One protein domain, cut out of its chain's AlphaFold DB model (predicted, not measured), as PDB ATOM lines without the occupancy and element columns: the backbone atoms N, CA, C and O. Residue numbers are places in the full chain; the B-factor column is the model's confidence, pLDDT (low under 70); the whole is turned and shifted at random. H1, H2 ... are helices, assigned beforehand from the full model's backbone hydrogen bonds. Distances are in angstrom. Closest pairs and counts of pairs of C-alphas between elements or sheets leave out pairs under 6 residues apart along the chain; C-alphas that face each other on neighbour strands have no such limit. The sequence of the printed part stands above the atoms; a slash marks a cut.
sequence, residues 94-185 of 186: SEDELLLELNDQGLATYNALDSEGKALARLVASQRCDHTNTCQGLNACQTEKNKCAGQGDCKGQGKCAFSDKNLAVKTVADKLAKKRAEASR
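What this domain is: This is residues 94 to 185 of the 186 residues of an uncharacterized protein of Parachlamydiaceae bacterium (UniProt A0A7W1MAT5). One long helix, H4, is crossed by H2 and H3, with short H1 near its first residues; a loop lobe, residues 127 to 164, lies on the side of H4 away from H1 and H2, and residues 178 to 185 stick out. The 92 printed residues hold four named helices, H1 to H4, and no named strand: all helix, with 45 residues in helices. It is compact, radius of gyration of the C-alphas 12.8 A, spanning 36 by 32 by 20 A.

Where its parts are: H4, residues 165 to 183, is 27.2 A long and ends at C-alpha 183 (-41.168, -37.541, -61.345). H3, residues 115 to 126, is 16.6 A long. H2 is residues 104 to 111; H1, residues 95 to 100, begins at C-alpha 95 (-51.743, -20.035, -41.946).

How they stand to each other: H4 and H3 form a helical hairpin at a steep tilt of 42 degrees; their closest C-alphas, Val 169 and Ala 121, are 5.2 A apart. H2 touches H4's residues 165 to 173, closest C-alphas Gly 106 and Asn 166, 4.7 A. H1 only just touches H3, with 3 pairs of C-alphas within 8 A, closest Leu 98 and Arg 122, 6.7 A. In H1, H2, H3 and H4 every O i to N i+4 pair is within hydrogen-bond range.

The domain as a whole: The farthest C-alphas, Leu 100 and Arg 185, are 36.8 A apart. The printed part has no cut. The H3 to H4 link is long; residues 128 to 161 have pLDDT under 70.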
ATOM      1  N   SER A  94     -54.580 -22.430 -38.748       91.81
ATOM      2  CA  SER A  94     -54.612 -21.438 -39.817       91.81
ATOM      3  C   SER A  94     -53.188 -21.114 -40.291       91.81
ATOM      4  O   SER A  94     -52.197 -21.515 -39.675       91.81
ATOM      5  N   GLU A  95     -53.065 -20.429 -41.435       93.25
ATOM      6  CA  GLU A  95     -51.743 -20.035 -41.946       93.25
ATOM      7  C   GLU A  95     -51.021 -19.166 -40.911       93.25
ATOM      8  O   GLU A  95     -49.934 -19.535 -40.480       93.25
ATOM      9  N   ASP A  96     -51.676 -18.117 -40.413       94.44
ATOM     10  CA  ASP A  96     -51.086 -17.191 -39.443       94.44
ATOM     11  C   ASP A  96     -50.681 -17.880 -38.133       94.44
ATOM     12  O   ASP A  96     -49.579 -17.652 -37.637       94.44
ATOM     13  N   GLU A  97     -51.515 -18.775 -37.596       92.56
ATOM     14  CA  GLU A  97     -51.169 -19.524 -36.381       92.56
ATOM     15  C   GLU A  97     -49.963 -20.435 -36.594       92.56
ATOM     16  O   GLU A  97     -49.109 -20.532 -35.717       92.56
ATOM     17  N   LEU A  98     -49.863 -21.104 -37.751       92.88
ATOM     18  CA  LEU A  98     -48.686 -21.916 -38.043       92.88
ATOM     19  C   LEU A  98     -47.443 -21.033 -38.166       92.88
ATOM     20  O   LEU A  98     -46.403 -21.395 -37.630       92.88
ATOM     21  N   LEU A  99     -47.540 -19.890 -38.850       95.19
ATOM     22  CA  LEU A  99     -46.408 -18.986 -39.054       95.19
ATOM     23  C   LEU A  99     -45.845 -18.438 -37.735       95.19
ATOM     24  O   LEU A  99     -44.631 -18.274 -37.635       95.19
ATOM     25  N   LEU A 100     -46.692 -18.209 -36.726       95.56
ATOM     26  CA  LEU A 100     -46.265 -17.769 -35.390       95.56
ATOM     27  C   LEU A 100     -45.440 -18.824 -34.633       95.56
ATOM     28  O   LEU A 100     -44.636 -18.471 -33.774       95.56
ATOM     29  N   GLU A 101     -45.612 -20.104 -34.963       92.44
ATOM     30  CA  GLU A 101     -44.888 -21.228 -34.352       92.44
ATOM     31  C   GLU A 101     -43.580 -21.579 -35.097       92.44
ATOM     32  O   GLU A 101     -42.806 -22.436 -34.655       92.44
ATOM     33  N   LEU A 102     -43.324 -20.956 -36.255       94.81
ATOM     34  CA  LEU A 102     -42.133 -21.208 -37.067       94.81
ATOM     35  C   LEU A 102     -40.997 -20.242 -36.725       94.81
ATOM     36  O   LEU A 102     -41.195 -19.061 -36.461       94.81
ATOM     37  N   ASN A 103     -39.769 -20.749 -36.798       97.25
ATOM     38  CA  ASN A 103     -38.571 -19.915 -36.831       97.25
ATOM     39  C   ASN A 103     -38.279 -19.431 -38.264       97.25
ATOM     40  O   ASN A 103     -38.919 -19.873 -39.220       97.25
ATOM     41  N   ASP A 104     -37.266 -18.578 -38.434       97.69
ATOM     42  CA  ASP A 104     -36.902 -17.997 -39.737       97.69
ATOM     43  C   ASP A 104     -36.681 -19.053 -40.834       97.69
ATOM     44  O   ASP A 104     -37.107 -18.884 -41.980       97.69
ATOM     45  N   GLN A 105     -36.047 -20.179 -40.490       96.69
ATOM     46  CA  GLN A 105     -35.808 -21.272 -41.432       96.69
ATOM     47  C   GLN A 105     -37.108 -22.013 -41.780       96.69
ATOM     48  O   GLN A 105     -37.335 -22.353 -42.946       96.69
ATOM     49  N   GLY A 106     -37.958 -22.278 -40.787       95.00
ATOM     50  CA  GLY A 106     -39.268 -22.895 -40.970       95.00
ATOM     51  C   GLY A 106     -40.173 -22.035 -41.845       95.00
ATOM     52  O   GLY A 106     -40.756 -22.545 -42.800       95.00
ATOM     53  N   LEU A 107     -40.209 -20.727 -41.589       96.81
ATOM     54  CA  LEU A 107     -40.950 -19.741 -42.372       96.81
ATOM     55  C   LEU A 107     -40.457 -19.687 -43.822       96.81
ATOM     56  O   LEU A 107     -41.261 -19.765 -44.750       96.81
ATOM     57  N   ALA A 108     -39.141 -19.611 -44.035       97.44
ATOM     58  CA  ALA A 108     -38.562 -19.635 -45.378       97.44
ATOM     59  C   ALA A 108     -38.922 -20.928 -46.128       97.44
ATOM     60  O   ALA A 108     -39.272 -20.891 -47.308       97.44
ATOM     61  N   THR A 109     -38.896 -22.066 -45.429       96.69
ATOM     62  CA  THR A 109     -39.282 -23.364 -45.995       96.69
ATOM     63  C   THR A 109     -40.769 -23.390 -46.346       96.69
ATOM     64  O   THR A 109     -41.125 -23.832 -47.434       96.69
ATOM     65  N   TYR A 110     -41.636 -22.884 -45.465       96.44
ATOM     66  CA  TYR A 110     -43.079 -22.805 -45.686       96.44
ATOM     67  C   TYR A 110     -43.429 -21.913 -46.883       96.44
ATOM     68  O   TYR A 110     -44.246 -22.283 -47.723       96.44
ATOM     69  N   ASN A 111     -42.766 -20.764 -47.007       96.69
ATOM     70  CA  ASN A 111     -42.971 -19.829 -48.112       96.69
ATOM     71  C   ASN A 111     -42.462 -20.357 -49.459       96.69
ATOM     72  O   ASN A 111     -42.935 -19.907 -50.500       96.69
ATOM     73  N   ALA A 112     -41.540 -21.322 -49.455       96.62
ATOM     74  CA  ALA A 112     -41.082 -22.003 -50.663       96.62
ATOM     75  C   ALA A 112     -42.040 -23.115 -51.144       96.62
ATOM     76  O   ALA A 112     -41.819 -23.694 -52.211       96.62
ATOM     77  N   LEU A 113     -43.080 -23.449 -50.370       94.25
ATOM     78  CA  LEU A 113     -44.099 -24.422 -50.764       94.25
ATOM     79  C   LEU A 113     -45.134 -23.796 -51.708       94.25
ATOM     80  O   LEU A 113     -45.454 -22.611 -51.627       94.25
ATOM     81  N   ASP A 114     -45.693 -24.631 -52.582       94.69
ATOM     82  CA  ASP A 114     -46.893 -24.299 -53.350       94.69
ATOM     83  C   ASP A 114     -48.137 -24.310 -52.443       94.69
ATOM     84  O   ASP A 114     -48.080 -24.715 -51.281       94.69
ATOM     85  N   SER A 115     -49.279 -23.853 -52.960       93.56
ATOM     86  CA  SER A 115     -50.534 -23.785 -52.196       93.56
ATOM     87  C   SER A 115     -50.948 -25.145 -51.623       93.56
ATOM     88  O   SER A 115     -51.368 -25.232 -50.468       93.56
ATOM     89  N   GLU A 116     -50.770 -26.217 -52.397       88.81
ATOM     90  CA  GLU A 116     -51.029 -27.586 -51.950       88.81
ATOM     91  C   GLU A 116     -50.061 -28.015 -50.839       88.81
ATOM     92  O   GLU A 116     -50.480 -28.591 -49.834       88.81
ATOM     93  N   GLY A 117     -48.771 -27.700 -50.975       90.06
ATOM     94  CA  GLY A 117     -47.763 -27.979 -49.960       90.06
ATOM     95  C   GLY A 117     -47.988 -27.202 -48.667       90.06
ATOM     96  O   GLY A 117     -47.843 -27.776 -47.590       90.06
ATOM     97  N   LYS A 118     -48.410 -25.937 -48.754       93.94
ATOM     98  CA  LYS A 118     -48.786 -25.115 -47.596       93.94
ATOM     99  C   LYS A 118     -49.984 -25.695 -46.847       93.94
ATOM    100  O   LYS A 118     -49.925 -25.827 -45.625       93.94
ATOM    101  N   ALA A 119     -51.035 -26.097 -47.565       88.81
ATOM    102  CA  ALA A 119     -52.201 -26.748 -46.969       88.81
ATOM    103  C   ALA A 119     -51.815 -28.072 -46.291       88.81
ATOM    104  O   ALA A 119     -52.195 -28.330 -45.149       88.81
ATOM    105  N   LEU A 120     -50.983 -28.881 -46.953       85.62
ATOM    106  CA  LEU A 120     -50.480 -30.129 -46.386       85.62
ATOM    107  C   LEU A 120     -49.604 -29.892 -45.149       85.62
ATOM    108  O   LEU A 120     -49.693 -30.656 -44.192       85.62
ATOM    109  N   ALA A 121     -48.785 -28.841 -45.139       88.75
ATOM    110  CA  ALA A 121     -47.960 -28.477 -43.993       88.75
ATOM    111  C   ALA A 121     -48.807 -28.080 -42.778       88.75
ATOM    112  O   ALA A 121     -48.538 -28.577 -41.687       88.75
ATOM    113  N   ARG A 122     -49.864 -27.276 -42.961       88.69
ATOM    114  CA  ARG A 122     -50.820 -26.958 -41.884       88.69
ATOM    115  C   ARG A 122     -51.533 -28.195 -41.375       88.69
ATOM    116  O   ARG A 122     -51.579 -28.419 -40.169       88.69
ATOM    117  N   LEU A 123     -52.014 -29.041 -42.282       81.00
ATOM    118  CA  LEU A 123     -52.675 -30.283 -41.914       81.00
ATOM    119  C   LEU A 123     -51.736 -31.169 -41.087       81.00
ATOM    120  O   LEU A 123     -52.083 -31.578 -39.990       81.00
ATOM    121  N   VAL A 124     -50.512 -31.412 -41.553       80.00
ATOM    122  CA  VAL A 124     -49.521 -32.255 -40.860       80.00
ATOM    123  C   VAL A 124     -49.053 -31.648 -39.535       80.00
ATOM    124  O   VAL A 124     -48.843 -32.376 -38.565       80.00
ATOM    125  N   ALA A 125     -48.906 -30.325 -39.472       84.25
ATOM    126  CA  ALA A 125     -48.594 -29.604 -38.243       84.25
ATOM    127  C   ALA A 125     -49.717 -29.729 -37.204       84.25
ATOM    128  O   ALA A 125     -49.441 -29.763 -36.002       84.25
ATOM    129  N   SER A 126     -50.960 -29.828 -37.664       78.69
ATOM    130  CA  SER A 126     -52.144 -29.956 -36.822       78.69
ATOM    131  C   SER A 126     -52.364 -31.404 -36.376       78.69
ATOM    132  O   SER A 126     -52.520 -31.636 -35.180       78.69
ATOM    133  N   GLN A 127     -52.303 -32.372 -37.307       71.44
ATOM    134  CA  GLN A 127     -52.830 -33.749 -37.199       71.44
ATOM    135  C   GLN A 127     -52.159 -34.589 -36.122       71.44
ATOM    136  O   GLN A 127     -50.961 -34.863 -36.177       71.44
ATOM    137  N   ARG A 128     -52.971 -35.148 -35.219       61.53
ATOM    138  CA  ARG A 128     -52.589 -36.335 -34.452       61.53
ATOM    139  C   ARG A 128     -52.840 -37.543 -35.345       61.53
ATOM    140  O   ARG A 128     -53.956 -37.764 -35.796       61.53
ATOM    141  N   CYS A 129     -51.798 -38.318 -35.624       53.62
ATOM    142  CA  CYS A 129     -51.915 -39.516 -36.454       53.62
ATOM    143  C   CYS A 129     -52.562 -40.671 -35.666       53.62
ATOM    144  O   CYS A 129     -51.912 -41.671 -35.373       53.62
ATOM    145  N   ASP A 130     -53.841 -40.547 -35.316       50.59
ATOM    146  CA  ASP A 130     -54.617 -41.582 -34.626       50.59
ATOM    147  C   ASP A 130     -55.158 -42.602 -35.642       50.59
ATOM    148  O   ASP A 130     -56.354 -42.706 -35.881       50.59
ATOM    149  N   HIS A 131     -54.258 -43.359 -36.281       50.06
ATOM    150  CA  HIS A 131     -54.579 -44.360 -37.319       50.06
ATOM    151  C   HIS A 131     -55.230 -43.805 -38.601       50.06
ATOM    152  O   HIS A 131     -55.541 -44.572 -39.515       50.06
ATOM    153  N   THR A 132     -55.372 -42.487 -38.729       48.41
ATOM    154  CA  THR A 132     -55.890 -41.836 -39.931       48.41
ATOM    155  C   THR A 132     -54.775 -41.693 -40.975       48.41
ATOM    156  O   THR A 132     -53.729 -41.077 -40.772       48.41
ATOM    157  N   ASN A 133     -54.966 -42.334 -42.130       49.09
ATOM    158  CA  ASN A 133     -53.992 -42.396 -43.231       49.09
ATOM    159  C   ASN A 133     -53.849 -41.054 -43.990       49.09
ATOM    160  O   ASN A 133     -53.064 -40.941 -44.927       49.09
ATOM    161  N   THR A 134     -54.582 -40.012 -43.593       55.88
ATOM    162  CA  THR A 134     -54.618 -38.718 -44.291       55.88
ATOM    163  C   THR A 134     -53.232 -38.068 -44.398       55.88
ATOM    164  O   THR A 134     -52.928 -37.427 -45.400       55.88
ATOM    165  N   CYS A 135     -52.328 -38.326 -43.443       54.97
ATOM    166  CA  CYS A 135     -50.961 -37.796 -43.470       54.97
ATOM    167  C   CYS A 135     -50.016 -38.533 -44.447       54.97
ATOM    168  O   CYS A 135     -48.879 -38.105 -44.645       54.97
ATOM    169  N   GLN A 136     -50.431 -39.639 -45.085       61.59
ATOM    170  CA  GLN A 136     -49.656 -40.373 -46.104       61.59
ATOM    171  C   GLN A 136     -48.197 -40.701 -45.694       61.59
ATOM    172  O   GLN A 136     -47.285 -40.652 -46.522       61.59
ATOM    173  N   GLY A 137     -47.932 -40.971 -44.415       61.28
ATOM    174  CA  GLY A 137     -46.577 -41.201 -43.895       61.28
ATOM    175  C   GLY A 137     -45.815 -39.948 -43.447       61.28
ATOM    176  O   GLY A 137     -44.637 -40.064 -43.167       61.28
ATOM    177  N   LEU A 138     -46.452 -38.775 -43.366       65.75
ATOM    178  CA  LEU A 138     -45.909 -37.541 -42.779       65.75
ATOM    179  C   LEU A 138     -46.253 -37.465 -41.281       65.75
ATOM    180  O   LEU A 138     -47.110 -36.682 -40.887       65.75
ATOM    181  N   ASN A 139     -45.649 -38.312 -40.449       63.34
ATOM    182  CA  ASN A 139     -45.918 -38.356 -39.007       63.34
ATOM    183  C   ASN A 139     -44.662 -38.138 -38.150       63.34
ATOM    184  O   ASN A 139     -43.540 -38.380 -38.595       63.34
ATOM    185  N   ALA A 140     -44.881 -37.686 -36.913       59.56
ATOM    186  CA  ALA A 140     -43.840 -37.231 -35.989       59.56
ATOM    187  C   ALA A 140     -43.212 -38.332 -35.110       59.56
ATOM    188  O   ALA A 140     -42.349 -38.043 -34.286       59.56
ATOM    189  N   CYS A 141     -43.700 -39.574 -35.184       55.22
ATOM    190  CA  CYS A 141     -43.414 -40.579 -34.159       55.22
ATOM    191  C   CYS A 141     -41.995 -41.164 -34.244       55.22
ATOM    192  O   CYS A 141     -41.708 -41.993 -35.090       55.22
ATOM    193  N   GLN A 142     -41.139 -40.880 -33.272       46.56
ATOM    194  CA  GLN A 142     -39.952 -41.690 -33.006       46.56
ATOM    195  C   GLN A 142     -40.318 -42.846 -32.055       46.56
ATOM    196  O   GLN A 142     -40.801 -42.606 -30.953       46.56
ATOM    197  N   THR A 143     -40.103 -44.097 -32.463       49.38
ATOM    198  CA  THR A 143     -40.140 -45.286 -31.590       49.38
ATOM    199  C   THR A 143     -38.719 -45.813 -31.367       49.38
ATOM    200  O   THR A 143     -37.791 -45.447 -32.089       49.38
ATOM    201  N   GLU A 144     -38.525 -46.713 -30.398       48.94
ATOM    202  CA  GLU A 144     -37.229 -47.387 -30.169       48.94
ATOM    203  C   GLU A 144     -36.716 -48.141 -31.409       48.94
ATOM    204  O   GLU A 144     -35.515 -48.353 -31.560       48.94
ATOM    205  N   LYS A 145     -37.625 -48.527 -32.315       50.50
ATOM    206  CA  LYS A 145     -37.318 -49.263 -33.547       50.50
ATOM    207  C   LYS A 145     -37.229 -48.361 -34.782       50.50
ATOM    208  O   LYS A 145     -36.532 -48.730 -35.719       50.50
ATOM    209  N   ASN A 146     -37.888 -47.194 -34.787       50.09
ATOM    210  CA  ASN A 146     -38.012 -46.321 -35.961       50.09
ATOM    211  C   ASN A 146     -37.851 -44.835 -35.601       50.09
ATOM    212  O   ASN A 146     -38.549 -44.308 -34.743       50.09
ATOM    213  N   LYS A 147     -36.987 -44.108 -36.312       50.81
ATOM    214  CA  LYS A 147     -36.740 -42.670 -36.092       50.81
ATOM    215  C   LYS A 147     -37.745 -41.763 -36.839       50.81
ATOM    216  O   LYS A 147     -37.295 -40.902 -37.592       50.81
ATOM    217  N   CYS A 148     -39.068 -41.980 -36.772       54.09
ATOM    218  CA  CYS A 148     -39.953 -41.358 -37.776       54.09
ATOM    219  C   CYS A 148     -40.085 -39.824 -37.631       54.09
ATOM    220  O   CYS A 148     -40.691 -39.310 -36.697       54.09
ATOM    221  N   ALA A 149     -39.581 -39.133 -38.660       53.41
ATOM    222  CA  ALA A 149     -39.912 -37.780 -39.105       53.41
ATOM    223  C   ALA A 149     -40.389 -37.886 -40.567       53.41
ATOM    224  O   ALA A 149     -39.635 -37.651 -41.509       53.41
ATOM    225  N   GLY A 150     -41.609 -38.388 -40.769       55.38
ATOM    226  CA  GLY A 150     -42.176 -38.586 -42.107       55.38
ATOM    227  C   GLY A 150     -41.792 -39.876 -42.840       55.38
ATOM    228  O   GLY A 150     -41.893 -39.942 -44.067       55.38
ATOM    229  N   GLN A 151     -41.348 -40.902 -42.112       53.06
ATOM    230  CA  GLN A 151     -41.173 -42.245 -42.664       53.06
ATOM    231  C   GLN A 151     -42.314 -43.128 -42.168       53.06
ATOM    232  O   GLN A 151     -42.467 -43.369 -40.974       53.06
ATOM    233  N   GLY A 152     -43.157 -43.561 -43.104       49.44
ATOM    234  CA  GLY A 152     -44.447 -44.205 -42.860       49.44
ATOM    235  C   GLY A 152     -44.415 -45.595 -42.215       49.44
ATOM    236  O   GLY A 152     -45.393 -46.317 -42.369       49.44
ATOM    237  N   ASP A 153     -43.355 -45.974 -41.502       50.03
ATOM    238  CA  ASP A 153     -43.277 -47.240 -40.756       50.03
ATOM    239  C   ASP A 153     -44.001 -47.167 -39.407       50.03
ATOM    240  O   ASP A 153     -44.347 -48.182 -38.809       50.03
ATOM    241  N   CYS A 154     -44.313 -45.958 -38.944       51.38
ATOM    242  CA  CYS A 154     -45.015 -45.710 -37.691       51.38
ATOM    243  C   CYS A 154     -46.558 -45.882 -37.788       51.38
ATOM    244  O   CYS A 154     -47.286 -45.340 -36.954       51.38
ATOM    245  N   LYS A 155     -47.079 -46.608 -38.799       52.06
ATOM    246  CA  LYS A 155     -48.527 -46.825 -39.050       52.06
ATOM    247  C   LYS A 155     -49.268 -47.272 -37.785       52.06
ATOM    248  O   LYS A 155     -49.125 -48.412 -37.361       52.06
ATOM    249  N   GLY A 156     -50.084 -46.383 -37.214       48.97
ATOM    250  CA  GLY A 156     -50.950 -46.689 -36.067       48.97
ATOM    251  C   GLY A 156     -50.231 -46.879 -34.727       48.97
ATOM    252  O   GLY A 156     -50.860 -47.223 -33.737       48.97
ATOM    253  N   GLN A 157     -48.916 -46.660 -34.660       49.28
ATOM    254  CA  GLN A 157     -48.133 -46.998 -33.465       49.28
ATOM    255  C   GLN A 157     -47.796 -45.801 -32.566       49.28
ATOM    256  O   GLN A 157     -47.122 -45.982 -31.556       49.28
ATOM    257  N   GLY A 158     -48.265 -44.586 -32.871       48.28
ATOM    258  CA  GLY A 158     -48.003 -43.436 -32.006       48.28
ATOM    259  C   GLY A 158     -49.035 -42.317 -32.109       48.28
ATOM    260  O   GLY A 158     -49.574 -42.043 -33.175       48.28
ATOM    261  N   LYS A 159     -49.286 -41.662 -30.972       51.84
ATOM    262  CA  LYS A 159     -50.243 -40.559 -30.811       51.84
ATOM    263  C   LYS A 159     -49.584 -39.185 -30.976       51.84
ATOM    264  O   LYS A 159     -49.631 -38.410 -30.025       51.84
ATOM    265  N   CYS A 160     -48.941 -38.836 -32.091       54.47
ATOM    266  CA  CYS A 160     -48.206 -37.557 -32.106       54.47
ATOM    267  C   CYS A 160     -48.377 -36.756 -33.395       54.47
ATOM    268  O   CYS A 160     -47.882 -37.143 -34.454       54.47
ATOM    269  N   ALA A 161     -49.031 -35.601 -33.255       61.59
ATOM    270  CA  ALA A 161     -48.737 -34.439 -34.082       61.59
ATOM    271  C   ALA A 161     -47.264 -34.046 -33.911       61.59
ATOM    272  O   ALA A 161     -46.635 -34.389 -32.905       61.59
ATOM    273  N   PHE A 162     -46.708 -33.324 -34.881       73.56
ATOM    274  CA  PHE A 162     -45.378 -32.745 -34.724       73.56
ATOM    275  C   PHE A 162     -45.391 -31.754 -33.555       73.56
ATOM    276  O   PHE A 162     -46.128 -30.766 -33.585       73.56
ATOM    277  N   SER A 163     -44.595 -32.037 -32.517       76.81
ATOM    278  CA  SER A 163     -44.341 -31.089 -31.427       76.81
ATOM    279  C   SER A 163     -43.559 -29.883 -31.941       76.81
ATOM    280  O   SER A 163     -43.903 -28.755 -31.622       76.81
ATOM    281  N   ASP A 164     -42.566 -30.124 -32.799       85.19
ATOM    282  CA  ASP A 164     -41.848 -29.082 -33.528       85.19
ATOM    283  C   ASP A 164     -42.503 -28.816 -34.892       85.19
ATOM    284  O   ASP A 164     -42.429 -29.635 -35.816       85.19
ATOM    285  N   LYS A 165     -43.131 -27.644 -35.031       88.06
ATOM    286  CA  LYS A 165     -43.800 -27.222 -36.269       88.06
ATOM    287  C   LYS A 165     -42.820 -26.992 -37.417       88.06
ATOM    288  O   LYS A 165     -43.161 -27.263 -38.569       88.06
ATOM    289  N   ASN A 166     -41.577 -26.616 -37.120       91.44
ATOM    290  CA  ASN A 166     -40.527 -26.471 -38.128       91.44
ATOM    291  C   ASN A 166     -40.197 -27.823 -38.755       91.44
ATOM    292  O   ASN A 166     -40.078 -27.941 -39.978       91.44
ATOM    293  N   LEU A 167     -40.113 -28.867 -37.927       86.50
ATOM    294  CA  LEU A 167     -39.909 -30.227 -38.407       86.50
ATOM    295  C   LEU A 167     -41.095 -30.709 -39.252       86.50
ATOM    296  O   LEU A 167     -40.873 -31.366 -40.269       86.50
ATOM    297  N   ALA A 168     -42.330 -30.351 -38.889       86.19
ATOM    298  CA  ALA A 168     -43.520 -30.660 -39.684       86.19
ATOM    299  C   ALA A 168     -43.402 -30.091 -41.107       86.19
ATOM    300  O   ALA A 168     -43.466 -30.836 -42.088       86.19
ATOM    301  N   VAL A 169     -43.147 -28.782 -41.212       91.00
ATOM    302  CA  VAL A 169     -42.994 -28.067 -42.487       91.00
ATOM    303  C   VAL A 169     -41.849 -28.651 -43.311       91.00
ATOM    304  O   VAL A 169     -42.028 -28.955 -44.492       91.00
ATOM    305  N   LYS A 170     -40.690 -28.881 -42.687       91.25
ATOM    306  CA  LYS A 170     -39.533 -29.486 -43.353       91.25
ATOM    307  C   LYS A 170     -39.858 -30.869 -43.914       91.25
ATOM    308  O   LYS A 170     -39.523 -31.168 -45.054       91.25
ATOM    309  N   THR A 171     -40.553 -31.699 -43.141       84.94
ATOM    310  CA  THR A 171     -40.922 -33.056 -43.559       84.94
ATOM    311  C   THR A 171     -41.832 -33.031 -44.791       84.94
ATOM    312  O   THR A 171     -41.668 -33.836 -45.713       84.94
ATOM    313  N   VAL A 172     -42.776 -32.084 -44.841       87.50
ATOM    314  CA  VAL A 172     -43.615 -31.870 -46.027       87.50
ATOM    315  C   VAL A 172     -42.768 -31.437 -47.221       87.50
ATOM    316  O   VAL A 172     -42.878 -32.043 -48.291       87.50
ATOM    317  N   ALA A 173     -41.887 -30.453 -47.038       91.44
ATOM    318  CA  ALA A 173     -41.001 -29.962 -48.090       91.44
ATOM    319  C   ALA A 173     -40.113 -31.075 -48.670       91.44
ATOM    320  O   ALA A 173     -40.086 -31.264 -49.888       91.44
ATOM    321  N   ASP A 174     -39.471 -31.871 -47.814       88.50
ATOM    322  CA  ASP A 174     -38.595 -32.977 -48.210       88.50
ATOM    323  C   ASP A 174     -39.361 -34.039 -49.013       88.50
ATOM    324  O   ASP A 174     -38.891 -34.525 -50.048       88.50
ATOM    325  N   LYS A 175     -40.585 -34.381 -48.588       84.38
ATOM    326  CA  LYS A 175     -41.421 -35.352 -49.303       84.38
ATOM    327  C   LYS A 175     -41.856 -34.836 -50.672       84.38
ATOM    328  O   LYS A 175     -41.843 -35.602 -51.637       84.38
ATOM    329  N   LEU A 176     -42.251 -33.568 -50.771       86.94
ATOM    330  CA  LEU A 176     -42.635 -32.964 -52.048       86.94
ATOM    331  C   LEU A 176     -41.430 -32.842 -52.984       86.94
ATOM    332  O   LEU A 176     -41.539 -33.189 -54.159       86.94
ATOM    333  N   ALA A 177     -40.264 -32.449 -52.469       89.25
ATOM    334  CA  ALA A 177     -39.019 -32.417 -53.229       89.25
ATOM    335  C   ALA A 177     -38.642 -33.808 -53.758       89.25
ATOM    336  O   ALA A 177     -38.343 -33.956 -54.944       89.25
ATOM    337  N   LYS A 178     -38.742 -34.849 -52.920       86.25
ATOM    338  CA  LYS A 178     -38.513 -36.239 -53.334       86.25
ATOM    339  C   LYS A 178     -39.490 -36.677 -54.425       86.25
ATOM    340  O   LYS A 178     -39.051 -37.221 -55.434       86.25
ATOM    341  N   LYS A 179     -40.789 -36.393 -54.272       85.75
ATOM    342  CA  LYS A 179     -41.803 -36.689 -55.300       85.75
ATOM    343  C   LYS A 179     -41.484 -36.002 -56.631       85.75
ATOM    344  O   LYS A 179     -41.569 -36.642 -57.675       85.75
ATOM    345  N   ARG A 180     -41.082 -34.726 -56.604       86.69
ATOM    346  CA  ARG A 180     -40.671 -33.982 -57.809       86.69
ATOM    347  C   ARG A 180     -39.420 -34.596 -58.452       86.69
ATOM    348  O   ARG A 180     -39.396 -34.781 -59.663       86.69
ATOM    349  N   ALA A 181     -38.427 -34.988 -57.652       88.56
ATOM    350  CA  ALA A 181     -37.206 -35.636 -58.139       88.56
ATOM    351  C   ALA A 181     -37.451 -37.038 -58.732       88.56
ATOM    352  O   ALA A 181     -36.791 -37.438 -59.689       88.56
ATOM    353  N   GLU A 182     -38.394 -37.801 -58.175       89.19
ATOM    354  CA  GLU A 182     -38.824 -39.091 -58.726       89.19
ATOM    355  C   GLU A 182     -39.608 -38.915 -60.031       89.19
ATOM    356  O   GLU A 182     -39.419 -39.697 -60.961       89.19
ATOM    357  N   ALA A 183     -40.443 -37.876 -60.124       86.50
ATOM    358  CA  ALA A 183     -41.168 -37.541 -61.345       86.50
ATOM    359  C   ALA A 183     -40.228 -37.135 -62.490       86.50
ATOM    360  O   ALA A 183     -40.485 -37.502 -63.627       86.50
ATOM    361  N   SER A 184     -39.113 -36.452 -62.200       85.31
ATOM    362  CA  SER A 184     -38.116 -36.077 -63.216       85.31
ATOM    363  C   SER A 184     -37.196 -37.220 -63.669       85.31
ATOM    364  O   SER A 184     -36.390 -37.026 -64.572       85.31
ATOM    365  N   ARG A 185     -37.235 -38.383 -63.002       79.50
ATOM    366  CA  ARG A 185     -36.415 -39.563 -63.347       79.50
ATOM    367  C   ARG A 185     -37.137 -40.571 -64.246       79.50
ATOM    368  O   ARG A 185     -36.498 -41.530 -64.672       79.50
TER     369      ARG A 185